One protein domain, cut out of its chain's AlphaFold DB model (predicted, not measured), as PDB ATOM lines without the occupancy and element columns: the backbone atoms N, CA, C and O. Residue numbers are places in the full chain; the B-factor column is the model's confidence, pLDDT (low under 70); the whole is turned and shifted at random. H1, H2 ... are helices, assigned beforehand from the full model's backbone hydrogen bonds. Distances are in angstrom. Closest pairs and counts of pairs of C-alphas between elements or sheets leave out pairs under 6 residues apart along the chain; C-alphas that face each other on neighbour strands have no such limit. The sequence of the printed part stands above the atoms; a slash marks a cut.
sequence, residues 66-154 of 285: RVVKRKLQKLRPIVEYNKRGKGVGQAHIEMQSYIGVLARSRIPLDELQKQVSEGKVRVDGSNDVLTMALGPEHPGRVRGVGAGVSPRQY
ATOM      1  N   ARG A  66      33.842  35.772 -18.282       89.56
ATOM      2  CA  ARG A  66      33.344  35.457 -16.930       89.56
ATOM      3  C   ARG A  66      34.466  35.126 -15.933       89.56
ATOM      4  O   ARG A  66      34.298  35.357 -14.739       89.56
ATOM      5  N   VAL A  67      35.604  34.588 -16.384       87.44
ATOM      6  CA  VAL A  67      36.777  34.330 -15.522       87.44
ATOM      7  C   VAL A  67      37.516  35.638 -15.225       87.44
ATOM      8  O   VAL A  67      37.831  35.926 -14.073       87.44
ATOM      9  N   VAL A  68      37.711  36.477 -16.247       85.69
ATOM     10  CA  VAL A  68      38.371  37.787 -16.108       85.69
ATOM     11  C   VAL A  68      37.543  38.739 -15.236       85.69
ATOM     12  O   VAL A  68      38.081  39.336 -14.306       85.69
ATOM     13  N   LYS A  69      36.222  38.817 -15.456       90.00
ATOM     14  CA  LYS A  69      35.301  39.649 -14.664       90.00
ATOM     15  C   LYS A  69      35.289  39.253 -13.183       90.00
ATOM     16  O   LYS A  69      35.377  40.134 -12.332       90.00
ATOM     17  N   ARG A  70      35.269  37.949 -12.869       90.75
ATOM     18  CA  ARG A  70      35.380  37.456 -11.483       90.75
ATOM     19  C   ARG A  70      36.706  37.869 -10.831       90.75
ATOM     20  O   ARG A  70      36.672  38.409  -9.730       90.75
ATOM     21  N   LYS A  71      37.847  37.743 -11.530       85.19
ATOM     22  CA  LYS A  71      39.154  38.226 -11.030       85.19
ATOM     23  C   LYS A  71      39.136  39.727 -10.708       85.19
ATOM     24  O   LYS A  71      39.650  40.109  -9.661       85.19
ATOM     25  N   LEU A  72      38.541  40.564 -11.565       87.38
ATOM     26  CA  LEU A  72      38.401  42.009 -11.307       87.38
ATOM     27  C   LEU A  72      37.531  42.293 -10.071       87.38
ATOM     28  O   LEU A  72      37.853  43.169  -9.277       87.38
ATOM     29  N   GLN A  73      36.492  41.486  -9.848       91.00
ATOM     30  CA  GLN A  73      35.668  41.494  -8.632       91.00
ATOM     31  C   GLN A  73      36.354  40.830  -7.415       91.00
ATOM     32  O   GLN A  73      35.705  40.599  -6.400       91.00
ATOM     33  N   LYS A  74      37.650  40.485  -7.508       87.38
ATOM     34  CA  LYS A  74      38.441  39.727  -6.514       87.38
ATOM     35  C   LYS A  74      37.888  38.328  -6.175       87.38
ATOM     36  O   LYS A  74      38.414  37.655  -5.289       87.38
ATOM     37  N   LEU A  75      36.897  37.838  -6.923       87.19
ATOM     38  CA  LEU A  75      36.320  36.502  -6.786       87.19
ATOM     39  C   LEU A  75      37.186  35.478  -7.526       87.19
ATOM     40  O   LEU A  75      37.367  35.547  -8.742       87.19
ATOM     41  N   ARG A  76      37.717  34.504  -6.786       89.38
ATOM     42  CA  ARG A  76      38.633  33.477  -7.301       89.38
ATOM     43  C   ARG A  76      38.149  32.094  -6.855       89.38
ATOM     44  O   ARG A  76      38.298  31.775  -5.676       89.38
ATOM     45  N   PRO A  77      37.559  31.282  -7.753       89.31
ATOM     46  CA  PRO A  77      37.072  29.950  -7.402       89.31
ATOM     47  C   PRO A  77      38.193  29.075  -6.838       89.31
ATOM     48  O   PRO A  77      39.318  29.106  -7.346       89.31
ATOM     49  N   ILE A  78      37.885  28.294  -5.804       90.06
ATOM     50  CA  ILE A  78      38.786  27.263  -5.283       90.06
ATOM     51  C   ILE A  78      38.759  26.079  -6.252       90.06
ATOM     52  O   ILE A  78      37.692  25.664  -6.698       90.06
ATOM     53  N   VAL A  79      39.934  25.564  -6.608       91.62
ATOM     54  CA  VAL A  79      40.070  24.384  -7.468       91.62
ATOM     55  C   VAL A  79      40.379  23.189  -6.585       91.62
ATOM     56  O   VAL A  79      41.458  23.101  -6.001       91.62
ATOM     57  N   GLU A  80      39.421  22.278  -6.490       91.25
ATOM     58  CA  GLU A  80      39.540  21.054  -5.707       91.25
ATOM     59  C   GLU A  80      40.321  19.977  -6.461       91.25
ATOM     60  O   GLU A  80      40.297  19.900  -7.692       91.25
ATOM     61  N   TYR A  81      41.007  19.124  -5.702       89.25
ATOM     62  CA  TYR A  81      41.795  18.005  -6.209       89.25
ATOM     63  C   TYR A  81      41.504  16.758  -5.382       89.25
ATOM     64  O   TYR A  81      41.405  16.818  -4.158       89.25
ATOM     65  N   ASN A  82      41.401  15.610  -6.046       89.62
ATOM     66  CA  ASN A  82      41.270  14.330  -5.361       89.62
ATOM     67  C   ASN A  82      42.622  13.835  -4.808       89.62
ATOM     68  O   ASN A  82      43.686  14.352  -5.153       89.62
ATOM     69  N   LYS A  83      42.595  12.758  -4.009       84.81
ATOM     70  CA  LYS A  83      43.797  12.121  -3.425       84.81
ATOM     71  C   LYS A  83      44.849  11.661  -4.457       84.81
ATOM     72  O   LYS A  83      45.975  11.371  -4.078       84.81
ATOM     73  N   ARG A  84      44.501  11.587  -5.751       85.25
ATOM     74  CA  ARG A  84      45.407  11.243  -6.868       85.25
ATOM     75  C   ARG A  84      45.979  12.477  -7.585       85.25
ATOM     76  O   ARG A  84      46.591  12.324  -8.637       85.25
ATOM     77  N   GLY A  85      45.725  13.689  -7.089       83.81
ATOM     78  CA  GLY A  85      46.173  14.935  -7.718       83.81
ATOM     79  C   GLY A  85      45.436  15.304  -9.012       83.81
ATOM     80  O   GLY A  85      45.878  16.211  -9.716       83.81
ATOM     81  N   LYS A  86      44.309  14.652  -9.341       87.75
ATOM     82  CA  LYS A  86      43.441  15.089 -10.447       87.75
ATOM     83  C   LYS A  86      42.457  16.134  -9.933       87.75
ATOM     84  O   LYS A  86      41.816  15.913  -8.905       87.75
ATOM     85  N   GLY A  87      42.340  17.250 -10.645       88.69
ATOM     86  CA  GLY A  87      41.378  18.294 -10.309       88.69
ATOM     87  C   GLY A  87      39.942  17.850 -10.581       88.69
ATOM     88  O   GLY A  87      39.695  17.083 -11.513       88.69
ATOM     89  N   VAL A  88      39.005  18.309  -9.755       89.88
ATOM     90  CA  VAL A  88      37.591  17.912  -9.794       89.88
ATOM     91  C   VAL A  88      36.663  19.125  -9.690       89.88
ATOM     92  O   VAL A  88      37.068  20.208  -9.267       89.88
ATOM     93  N   GLY A  89      35.408  18.942 -10.104       92.25
ATOM     94  CA  GLY A  89      34.367  19.966 -10.025       92.25
ATOM     95  C   GLY A  89      34.443  21.060 -11.098       92.25
ATOM     96  O   GLY A  89      35.393  21.169 -11.880       92.25
ATOM     97  N   GLN A  90      33.404  21.897 -11.124       91.06
ATOM     98  CA  GLN A  90      33.191  22.921 -12.152       91.06
ATOM     99  C   GLN A  90      34.337  23.944 -12.229       91.06
ATOM    100  O   GLN A  90      34.761  24.323 -13.321       91.06
ATOM    101  N   ALA A  91      34.894  24.351 -11.083       90.94
ATOM    102  CA  ALA A  91      36.013  25.291 -11.028       90.94
ATOM    103  C   ALA A  91      37.274  24.757 -11.731       90.94
ATOM    104  O   ALA A  91      37.997  25.534 -12.358       90.94
ATOM    105  N   HIS A  92      37.525  23.441 -11.685       91.44
ATOM    106  CA  HIS A  92      38.637  22.835 -12.414       91.44
ATOM    107  C   HIS A  92      38.407  22.866 -13.929       91.44
ATOM    108  O   HIS A  92      39.308  23.244 -14.673       91.44
ATOM    109  N   ILE A  93      37.198  22.527 -14.385       90.12
ATOM    110  CA  ILE A  93      36.829  22.539 -15.812       90.12
ATOM    111  C   ILE A  93      36.946  23.961 -16.382       90.12
ATOM    112  O   ILE A  93      37.550  24.166 -17.436       90.12
ATOM    113  N   GLU A  94      36.443  24.965 -15.656       91.44
ATOM    114  CA  GLU A  94      36.578  26.377 -16.033       91.44
ATOM    115  C   GLU A  94      38.040  26.835 -16.082       91.44
ATOM    116  O   GLU A  94      38.412  27.571 -16.998       91.44
ATOM    117  N   MET A  95      38.876  26.384 -15.141       90.69
ATOM    118  CA  MET A  95      40.311  26.672 -15.150       90.69
ATOM    119  C   MET A  95      41.014  26.039 -16.353       90.69
ATOM    120  O   MET A  95      41.770  26.733 -17.027       90.69
ATOM    121  N   GLN A  96      40.763  24.762 -16.650       89.81
ATOM    122  CA  GLN A  96      41.360  24.074 -17.803       89.81
ATOM    123  C   GLN A  96      40.959  24.744 -19.121       89.81
ATOM    124  O   GLN A  96      41.809  25.040 -19.961       89.81
ATOM    125  N   SER A  97      39.673  25.075 -19.270       92.25
ATOM    126  CA  SER A  97      39.179  25.820 -20.429       92.25
ATOM    127  C   SER A  97      39.851  27.197 -20.539       92.25
ATOM    128  O   SER A  97      40.324  27.571 -21.612       92.25
ATOM    129  N   TYR A  98      40.008  27.920 -19.421       90.88
ATOM    130  CA  TYR A  98      40.706  29.209 -19.398       90.88
ATOM    131  C   TYR A  98      42.199  29.105 -19.747       90.88
ATOM    132  O   TYR A  98      42.705  29.957 -20.473       90.88
ATOM    133  N   ILE A  99      42.895  28.054 -19.299       87.06
ATOM    134  CA  ILE A  99      44.285  27.768 -19.695       87.06
ATOM    135  C   ILE A  99      44.376  27.576 -21.214       87.06
ATOM    136  O   ILE A  99      45.253  28.163 -21.847       87.06
ATOM    137  N   GLY A 100      43.438  26.840 -21.818       86.88
ATOM    138  CA  GLY A 100      43.368  26.673 -23.273       86.88
ATOM    139  C   GLY A 100      43.118  27.983 -24.034       86.88
ATOM    140  O   GLY A 100      43.696  28.191 -25.099       86.88
ATOM    141  N   VAL A 101      42.295  28.889 -23.488       87.44
ATOM    142  CA  VAL A 101      42.114  30.245 -24.043       87.44
ATOM    143  C   VAL A 101      43.410  31.049 -23.945       87.44
ATOM    144  O   VAL A 101      43.828  31.641 -24.937       87.44
ATOM    145  N   LEU A 102      44.069  31.033 -22.781       84.69
ATOM    146  CA  LEU A 102      45.338  31.730 -22.579       84.69
ATOM    147  C   LEU A 102      46.406  31.251 -23.564       84.69
ATOM    148  O   LEU A 102      46.992  32.096 -24.231       84.69
ATOM    149  N   ALA A 103      46.597  29.937 -23.712       81.31
ATOM    150  CA  ALA A 103      47.571  29.358 -24.638       81.31
ATOM    151  C   ALA A 103      47.379  29.868 -26.077       81.31
ATOM    152  O   ALA A 103      48.297  30.460 -26.637       81.31
ATOM    153  N   ARG A 104      46.164  29.752 -26.638       81.25
ATOM    154  CA  ARG A 104      45.865  30.244 -27.998       81.25
ATOM    155  C   ARG A 104      46.006  31.763 -28.143       81.25
ATOM    156  O   ARG A 104      46.361  32.237 -29.205       81.25
ATOM    157  N   SER A 105      45.721  32.526 -27.088       80.00
ATOM    158  CA  SER A 105      45.807  33.998 -27.120       80.00
ATOM    159  C   SER A 105      47.209  34.569 -26.872       80.00
ATOM    160  O   SER A 105      47.393  35.778 -26.991       80.00
ATOM    161  N   ARG A 106      48.170  33.744 -26.431       78.50
ATOM    162  CA  ARG A 106      49.511  34.191 -26.012       78.50
ATOM    163  C   ARG A 106      50.657  33.583 -26.808       78.50
ATOM    164  O   ARG A 106      51.736  34.159 -26.769       78.50
ATOM    165  N   ILE A 107      50.442  32.459 -27.484       82.50
ATOM    166  CA  ILE A 107      51.437  31.842 -28.362       82.50
ATOM    167  C   ILE A 107      51.105  32.297 -29.797       82.50
ATOM    168  O   ILE A 107      50.054  31.903 -30.302       82.50
ATOM    169  N   PRO A 108      51.939  33.125 -30.454       82.75
ATOM    170  CA  PRO A 108      51.609  33.773 -31.728       82.75
ATOM    171  C   PRO A 108      51.803  32.844 -32.944       82.75
ATOM    172  O   PRO A 108      52.414  33.230 -33.937       82.75
ATOM    173  N   LEU A 109      51.302  31.602 -32.876       86.44
ATOM    174  CA  LEU A 109      51.477  30.604 -33.942       86.44
ATOM    175  C   LEU A 109      50.894  31.087 -35.273       86.44
ATOM    176  O   LEU A 109      51.591  31.051 -36.281       86.44
ATOM    177  N   ASP A 110      49.653  31.573 -35.267       87.81
ATOM    178  CA  ASP A 110      48.943  31.987 -36.483       87.81
ATOM    179  C   ASP A 110      49.636  33.183 -37.167       87.81
ATOM    180  O   ASP A 110      49.736  33.248 -38.393       87.81
ATOM    181  N   GLU A 111      50.171  34.118 -36.374       88.06
ATOM    182  CA  GLU A 111      50.888  35.294 -36.876       88.06
ATOM    183  C   GLU A 111      52.273  34.928 -37.428       88.06
ATOM    184  O   GLU A 111      52.638  35.387 -38.511       88.06
ATOM    185  N   LEU A 112      53.017  34.049 -36.749       89.56
ATOM    186  CA  LEU A 112      54.301  33.548 -37.245       89.56
ATOM    187  C   LEU A 112      54.129  32.690 -38.507       89.56
ATOM    188  O   LEU A 112      54.866  32.882 -39.472       89.56
ATOM    189  N   GLN A 113      53.125  31.806 -38.561       89.81
ATOM    190  CA  GLN A 113      52.796  31.041 -39.774       89.81
ATOM    191  C   GLN A 113      52.474  31.968 -40.948       89.81
ATOM    192  O   GLN A 113      52.978  31.760 -42.053       89.81
ATOM    193  N   LYS A 114      51.699  33.034 -40.705       92.12
ATOM    194  CA  LYS A 114      51.426  34.057 -41.715       92.12
ATOM    195  C   LYS A 114      52.716  34.730 -42.197       92.12
ATOM    196  O   LYS A 114      52.941  34.783 -43.403       92.12
ATOM    197  N   GLN A 115      53.595  35.173 -41.296       91.19
ATOM    198  CA  GLN A 115      54.873  35.801 -41.666       91.19
ATOM    199  C   GLN A 115      55.801  34.867 -42.464       91.19
ATOM    200  O   GLN A 115      56.500  35.337 -43.364       91.19
ATOM    201  N   VAL A 116      55.782  33.559 -42.189       91.69
ATOM    202  CA  VAL A 116      56.501  32.545 -42.982       91.69
ATOM    203  C   VAL A 116      55.870  32.376 -44.367       91.69
ATOM    204  O   VAL A 116      56.589  32.378 -45.362       91.69
ATOM    205  N   SER A 117      54.536  32.312 -44.467       90.44
ATOM    206  CA  SER A 117      53.836  32.233 -45.762       90.44
ATOM    207  C   SER A 117      54.025  33.483 -46.636       90.44
ATOM    208  O   SER A 117      54.064  33.386 -47.857       90.44
ATOM    209  N   GLU A 118      54.214  34.649 -46.011       93.75
ATOM    210  CA  GLU A 118      54.560  35.917 -46.665       93.75
ATOM    211  C   GLU A 118      56.069  36.046 -46.976       93.75
ATOM    212  O   GLU A 118      56.502  37.080 -47.482       93.75
ATOM    213  N   GLY A 119      56.891  35.042 -46.643       89.56
ATOM    214  CA  GLY A 119      58.343  35.041 -46.865       89.56
ATOM    215  C   GLY A 119      59.142  36.023 -45.996       89.56
ATOM    216  O   GLY A 119      60.344  36.181 -46.207       89.56
ATOM    217  N   LYS A 120      58.504  36.681 -45.017       89.75
ATOM    218  CA  LYS A 120      59.135  37.658 -44.105       89.75
ATOM    219  C   LYS A 120      60.019  36.995 -43.053       89.75
ATOM    220  O   LYS A 120      60.980  37.600 -42.589       89.75
ATOM    221  N   VAL A 121      59.676  35.768 -42.674       87.44
ATOM    222  CA  VAL A 121      60.413  34.944 -41.715       87.44
ATOM    223  C   VAL A 121      60.926  33.705 -42.437       87.44
ATOM    224  O   VAL A 121      60.158  32.994 -43.082       87.44
ATOM    225  N   ARG A 122      62.230  33.442 -42.316       88.62
ATOM    226  CA  ARG A 122      62.833  32.176 -42.741       88.62
ATOM    227  C   ARG A 122      62.737  31.155 -41.615       88.62
ATOM    228  O   ARG A 122      62.902  31.509 -40.454       88.62
ATOM    229  N   VAL A 123      62.488  29.907 -41.997       89.00
ATOM    230  CA  VAL A 123      62.461  28.742 -41.114       89.00
ATOM    231  C   VAL A 123      63.495  27.752 -41.627       89.00
ATOM    232  O   VAL A 123      63.385  27.285 -42.762       89.00
ATOM    233  N   ASP A 124      64.503  27.460 -40.810       87.62
ATOM    234  CA  ASP A 124      65.608  26.572 -41.154       87.62
ATOM    235  C   ASP A 124      66.120  25.786 -39.935       87.62
ATOM    236  O   ASP A 124      66.339  26.334 -38.857       87.62
ATOM    237  N   GLY A 125      66.307  24.471 -40.097       87.56
ATOM    238  CA  GLY A 125      66.789  23.591 -39.026       87.56
ATOM    239  C   GLY A 125      65.969  23.720 -37.737       87.56
ATOM    240  O   GLY A 125      64.776  23.426 -37.725       87.56
ATOM    241  N   SER A 126      66.623  24.163 -36.660       84.25
ATOM    242  CA  SER A 126      66.010  24.378 -35.341       84.25
ATOM    243  C   SER A 126      65.282  25.724 -35.190       84.25
ATOM    244  O   SER A 126      64.649  25.950 -34.163       84.25
ATOM    245  N   ASN A 127      65.353  26.630 -36.172       85.88
ATOM    246  CA  ASN A 127      64.624  27.906 -36.171       85.88
ATOM    247  C   ASN A 127      63.210  27.719 -36.740       85.88
ATOM    248  O   ASN A 127      62.823  28.352 -37.723       85.88
ATOM    249  N   ASP A 128      62.441  26.801 -36.160       88.62
ATOM    250  CA  ASP A 128      61.077  26.525 -36.597       88.62
ATOM    251  C   ASP A 128      60.045  27.442 -35.919       88.62
ATOM    252  O   ASP A 128      60.314  28.108 -34.916       88.62
ATOM    253  N   VAL A 129      58.822  27.470 -36.460       88.75
ATOM    254  CA  VAL A 129      57.733  28.311 -35.933       88.75
ATOM    255  C   VAL A 129      57.438  28.008 -34.459       88.75
ATOM    256  O   VAL A 129      57.080  28.922 -33.714       88.75
ATOM    257  N   LEU A 130      57.603  26.758 -34.008       85.38
ATOM    258  CA  LEU A 130      57.395  26.391 -32.608       85.38
ATOM    259  C   LEU A 130      58.502  26.959 -31.715       85.38
ATOM    260  O   LEU A 130      58.186  27.572 -30.694       85.38
ATOM    261  N   THR A 131      59.769  26.841 -32.115       86.38
ATOM    262  CA  THR A 131      60.917  27.423 -31.400       86.38
ATOM    263  C   THR A 131      60.855  28.952 -31.380       86.38
ATOM    264  O   THR A 131      61.155  29.566 -30.359       86.38
ATOM    265  N   MET A 132      60.368  29.594 -32.445       85.75
ATOM    266  CA  MET A 132      60.117  31.042 -32.453       85.75
ATOM    267  C   MET A 132      58.986  31.461 -31.500       85.75
ATOM    268  O   MET A 132      59.083  32.494 -30.839       85.75
ATOM    269  N   ALA A 133      57.908  30.675 -31.417       83.94
ATOM    270  CA  ALA A 133      56.730  31.012 -30.616       83.94
ATOM    271  C   ALA A 133      56.866  30.666 -29.124       83.94
ATOM    272  O   ALA A 133      56.223  31.288 -28.275       83.94
ATOM    273  N   LEU A 134      57.653  29.636 -28.803       83.06
ATOM    274  CA  LEU A 134      57.839  29.115 -27.449       83.06
ATOM    275  C   LEU A 134      59.207  29.497 -26.870       83.06
ATOM    276  O   LEU A 134      59.313  29.689 -25.663       83.06
ATOM    277  N   GLY A 135      60.219  29.702 -27.708       82.06
ATOM    278  CA  GLY A 135      61.612  29.892 -27.313       82.06
ATOM    279  C   GLY A 135      62.426  28.594 -27.368       82.06
ATOM    280  O   GLY A 135      61.909  27.555 -27.782       82.06
ATOM    281  N   PRO A 136      63.703  28.644 -26.940       82.25
ATOM    282  CA  PRO A 136      64.614  27.506 -26.997       82.25
ATOM    283  C   PRO A 136      64.078  26.267 -26.275       82.25
ATOM    284  O   PRO A 136      63.515  26.361 -25.179       82.25
ATOM    285  N   GLU A 137      64.301  25.094 -26.866       80.62
ATOM    286  CA  GLU A 137      63.901  23.832 -26.254       80.62
ATOM    287  C   GLU A 137      64.661  23.585 -24.938       80.62
ATOM    288  O   GLU A 137      65.866  23.820 -24.814       80.62
ATOM    289  N   HIS A 138      63.942  23.088 -23.930       78.75
ATOM    290  CA  HIS A 138      64.520  22.689 -22.652       78.75
ATOM    291  C   HIS A 138      64.116  21.247 -22.316       78.75
ATOM    292  O   HIS A 138      62.916  20.935 -22.315       78.75
ATOM    293  N   PRO A 139      65.075  20.374 -21.951       80.25
ATOM    294  CA  PRO A 139      64.796  18.967 -21.696       80.25
ATOM    295  C   PRO A 139      63.758  18.793 -20.579       80.25
ATOM    296  O   PRO A 139      63.859  19.365 -19.492       80.25
ATOM    297  N   GLY A 140      62.721  18.006 -20.872       76.75
ATOM    298  CA  GLY A 140      61.647  17.663 -19.937       76.75
ATOM    299  C   GLY A 140      60.655  18.786 -19.597       76.75
ATOM    300  O   GLY A 140      59.730  18.536 -18.819       76.75
ATOM    301  N   ARG A 141      60.800  20.012 -20.131       73.69
ATOM    302  CA  ARG A 141      59.837  21.100 -19.881       73.69
ATOM    303  C   ARG A 141      59.908  22.231 -20.906       73.69
ATOM    304  O   ARG A 141      60.718  23.142 -20.759       73.69
ATOM    305  N   VAL A 142      58.926  22.283 -21.804       65.62
ATOM    306  CA  VAL A 142      58.650  23.481 -22.613       65.62
ATOM    307  C   VAL A 142      58.434  24.689 -21.691       65.62
ATOM    308  O   VAL A 142      57.564  24.678 -20.813       65.62
ATOM    309  N   ARG A 143      59.232  25.740 -21.892       68.19
ATOM    310  CA  ARG A 143      58.939  27.097 -21.417       68.19
ATOM    311  C   ARG A 143      58.422  27.883 -22.617       68.19
ATOM    312  O   ARG A 143      58.858  27.620 -23.725       68.19
ATOM    313  N   GLY A 144      57.478  28.791 -22.392       63.78
ATOM    314  CA  GLY A 144      57.016  29.734 -23.410       63.78
ATOM    315  C   GLY A 144      57.613  31.115 -23.155       63.78
ATOM    316  O   GLY A 144      57.581  31.582 -22.012       63.78
ATOM    317  N   VAL A 145      58.112  31.785 -24.192       56.53
ATOM    318  CA  VAL A 145      58.497  33.201 -24.143       56.53
ATOM    319  C   VAL A 145      57.229  34.044 -24.006       56.53
ATOM    320  O   VAL A 145      56.450  34.200 -24.939       56.53
ATOM    321  N   GLY A 146      56.983  34.577 -22.807       55.06
ATOM    322  CA  GLY A 146      55.824  35.435 -22.562       55.06
ATOM    323  C   GLY A 146      55.540  35.696 -21.085       55.06
ATOM    324  O   GLY A 146      55.684  34.828 -20.223       55.06
ATOM    325  N   ALA A 147      55.094  36.914 -20.772       56.12
ATOM    326  CA  ALA A 147      54.898  37.352 -19.395       56.12
ATOM    327  C   ALA A 147      53.703  36.665 -18.692       56.12
ATOM    328  O   ALA A 147      52.541  37.060 -18.834       56.12
ATOM    329  N   GLY A 148      54.019  35.682 -17.844       61.97
ATOM    330  CA  GLY A 148      53.598  35.696 -16.435       61.97
ATOM    331  C   GLY A 148      52.144  35.364 -16.075       61.97
ATOM    332  O   GLY A 148      51.763  35.575 -14.923       61.97
ATOM    333  N   VAL A 149      51.309  34.840 -16.979       67.25
ATOM    334  CA  VAL A 149      49.900  34.522 -16.651       67.25
ATOM    335  C   VAL A 149      49.762  33.147 -15.986       67.25
ATOM    336  O   VAL A 149      49.413  32.151 -16.614       67.25
ATOM    337  N   SER A 150      50.001  33.083 -14.675       78.06
ATOM    338  CA  SER A 150      49.720  31.869 -13.898       78.06
ATOM    339  C   SER A 150      48.210  31.689 -13.654       78.06
ATOM    340  O   SER A 150      47.546  32.653 -13.256       78.06
ATOM    341  N   PRO A 151      47.657  30.460 -13.731       82.94
ATOM    342  CA  PRO A 151      46.292  30.163 -13.277       82.94
ATOM    343  C   PRO A 151      46.031  30.595 -11.822       82.94
ATOM    344  O   PRO A 151      44.919  31.005 -11.488       82.94
ATOM    345  N   ARG A 152      47.086  30.648 -10.986       83.69
ATOM    346  CA  ARG A 152      47.080  31.215  -9.620       83.69
ATOM    347  C   ARG A 152      46.713  32.702  -9.534       83.69
ATOM    348  O   ARG A 152      46.618  33.225  -8.427       83.69
ATOM    349  N   GLN A 153      46.517  33.405 -10.646       85.75
ATOM    350  CA  GLN A 153      45.999  34.776 -10.654       85.75
ATOM    351  C   GLN A 153      44.464  34.849 -10.724       85.75
ATOM    352  O   GLN A 153      43.900  35.886 -10.377       85.75
ATOM    353  N   TYR A 154      43.803  33.777 -11.170       86.75
ATOM    354  CA  TYR A 154      42.358  33.716 -11.445       86.75
ATOM    355  C   TYR A 154      41.648  32.679 -10.565       86.75
ATOM    356  O   TYR A 154      40.465  32.823 -10.270       86.75
TER     357      TYR A 154
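Overview. This is residues 66 to 154 of the 285 residues of an uncharacterized protein of Prunus persica (UniProt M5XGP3). This is a loose, elongated domain in which two helices, the long H2 and then H3, follow one another in a row along the longest axis, with H1 crosswise near H2 and short H4 folded back against H3 as a helical hairpin. Long loops join H1 to H2 and H3 to H4, a tight link joins H2 to H3, and after H4 residues 135 to 154, with no named element, run back toward the H1 end. The printed part has 89 residues with four named helices, in the order H1, H2, H3, H4, and no named strand; the class is all helix, though under half of the residues, 40 of 89, are in named elements. The whole is loose, with a radius of gyration of the C-alphas of 17.0 A, and it spans 46 by 30 by 18 A, only just elongated.

Along the chain. H1 is residues 66 to 72, beginning at C-alpha 66 at (33.344, 35.457, -16.930). Residues 73 to 88 follow with no named element. H2, residues 89 to 106, is the longest helix, 26.2 A from its first C-alpha at (34.367, 19.966, -10.025) to its last at (49.511, 34.191, -26.012). H3 is residues 109 to 117 and measures 12.2 A from first to last C-alpha. H4, residues 129 to 134, ends at C-alpha 134 at (57.839, 29.115, -27.449).

Arrangement. H1 and H2 are close but not clearly touching: their closest C-alphas, those of Val 67 and Tyr 98, are 7.5 A apart. Their lines stand about perpendicular, at 85 degrees. Between them, residues 80 to 81 pair with residues 87 to 88, antiparallel, in stretches too short to be named strands. H2 and H3 are apart, although a tight link of 2 residues joins them. H3 and H4 touch and form a helical hairpin; their closest C-alphas, those of Leu 109 and Ala 133, are 6.2 A apart. They run opposite ways at a shallow tilt of 31 degrees. H4 is apart from H1 and from H2, and H1 is apart from H3. In H1, H2, H3 and H4 every O i to N i+4 pair is within hydrogen-bond range.

Size, cuts and confidence. The two C-alphas farthest apart, those of Lys 83 and Gly 119, are 51.2 A apart, while the first and last printed C-alphas, those of Arg 66 and Tyr 154, are 10.7 A apart. The printed part has no cut. The links from H1 to H2, with 16 residues, and from H3 to H4, with 11, are long. The mean pLDDT of the printed part is 84.7, and residues 142 to 149 are under 70.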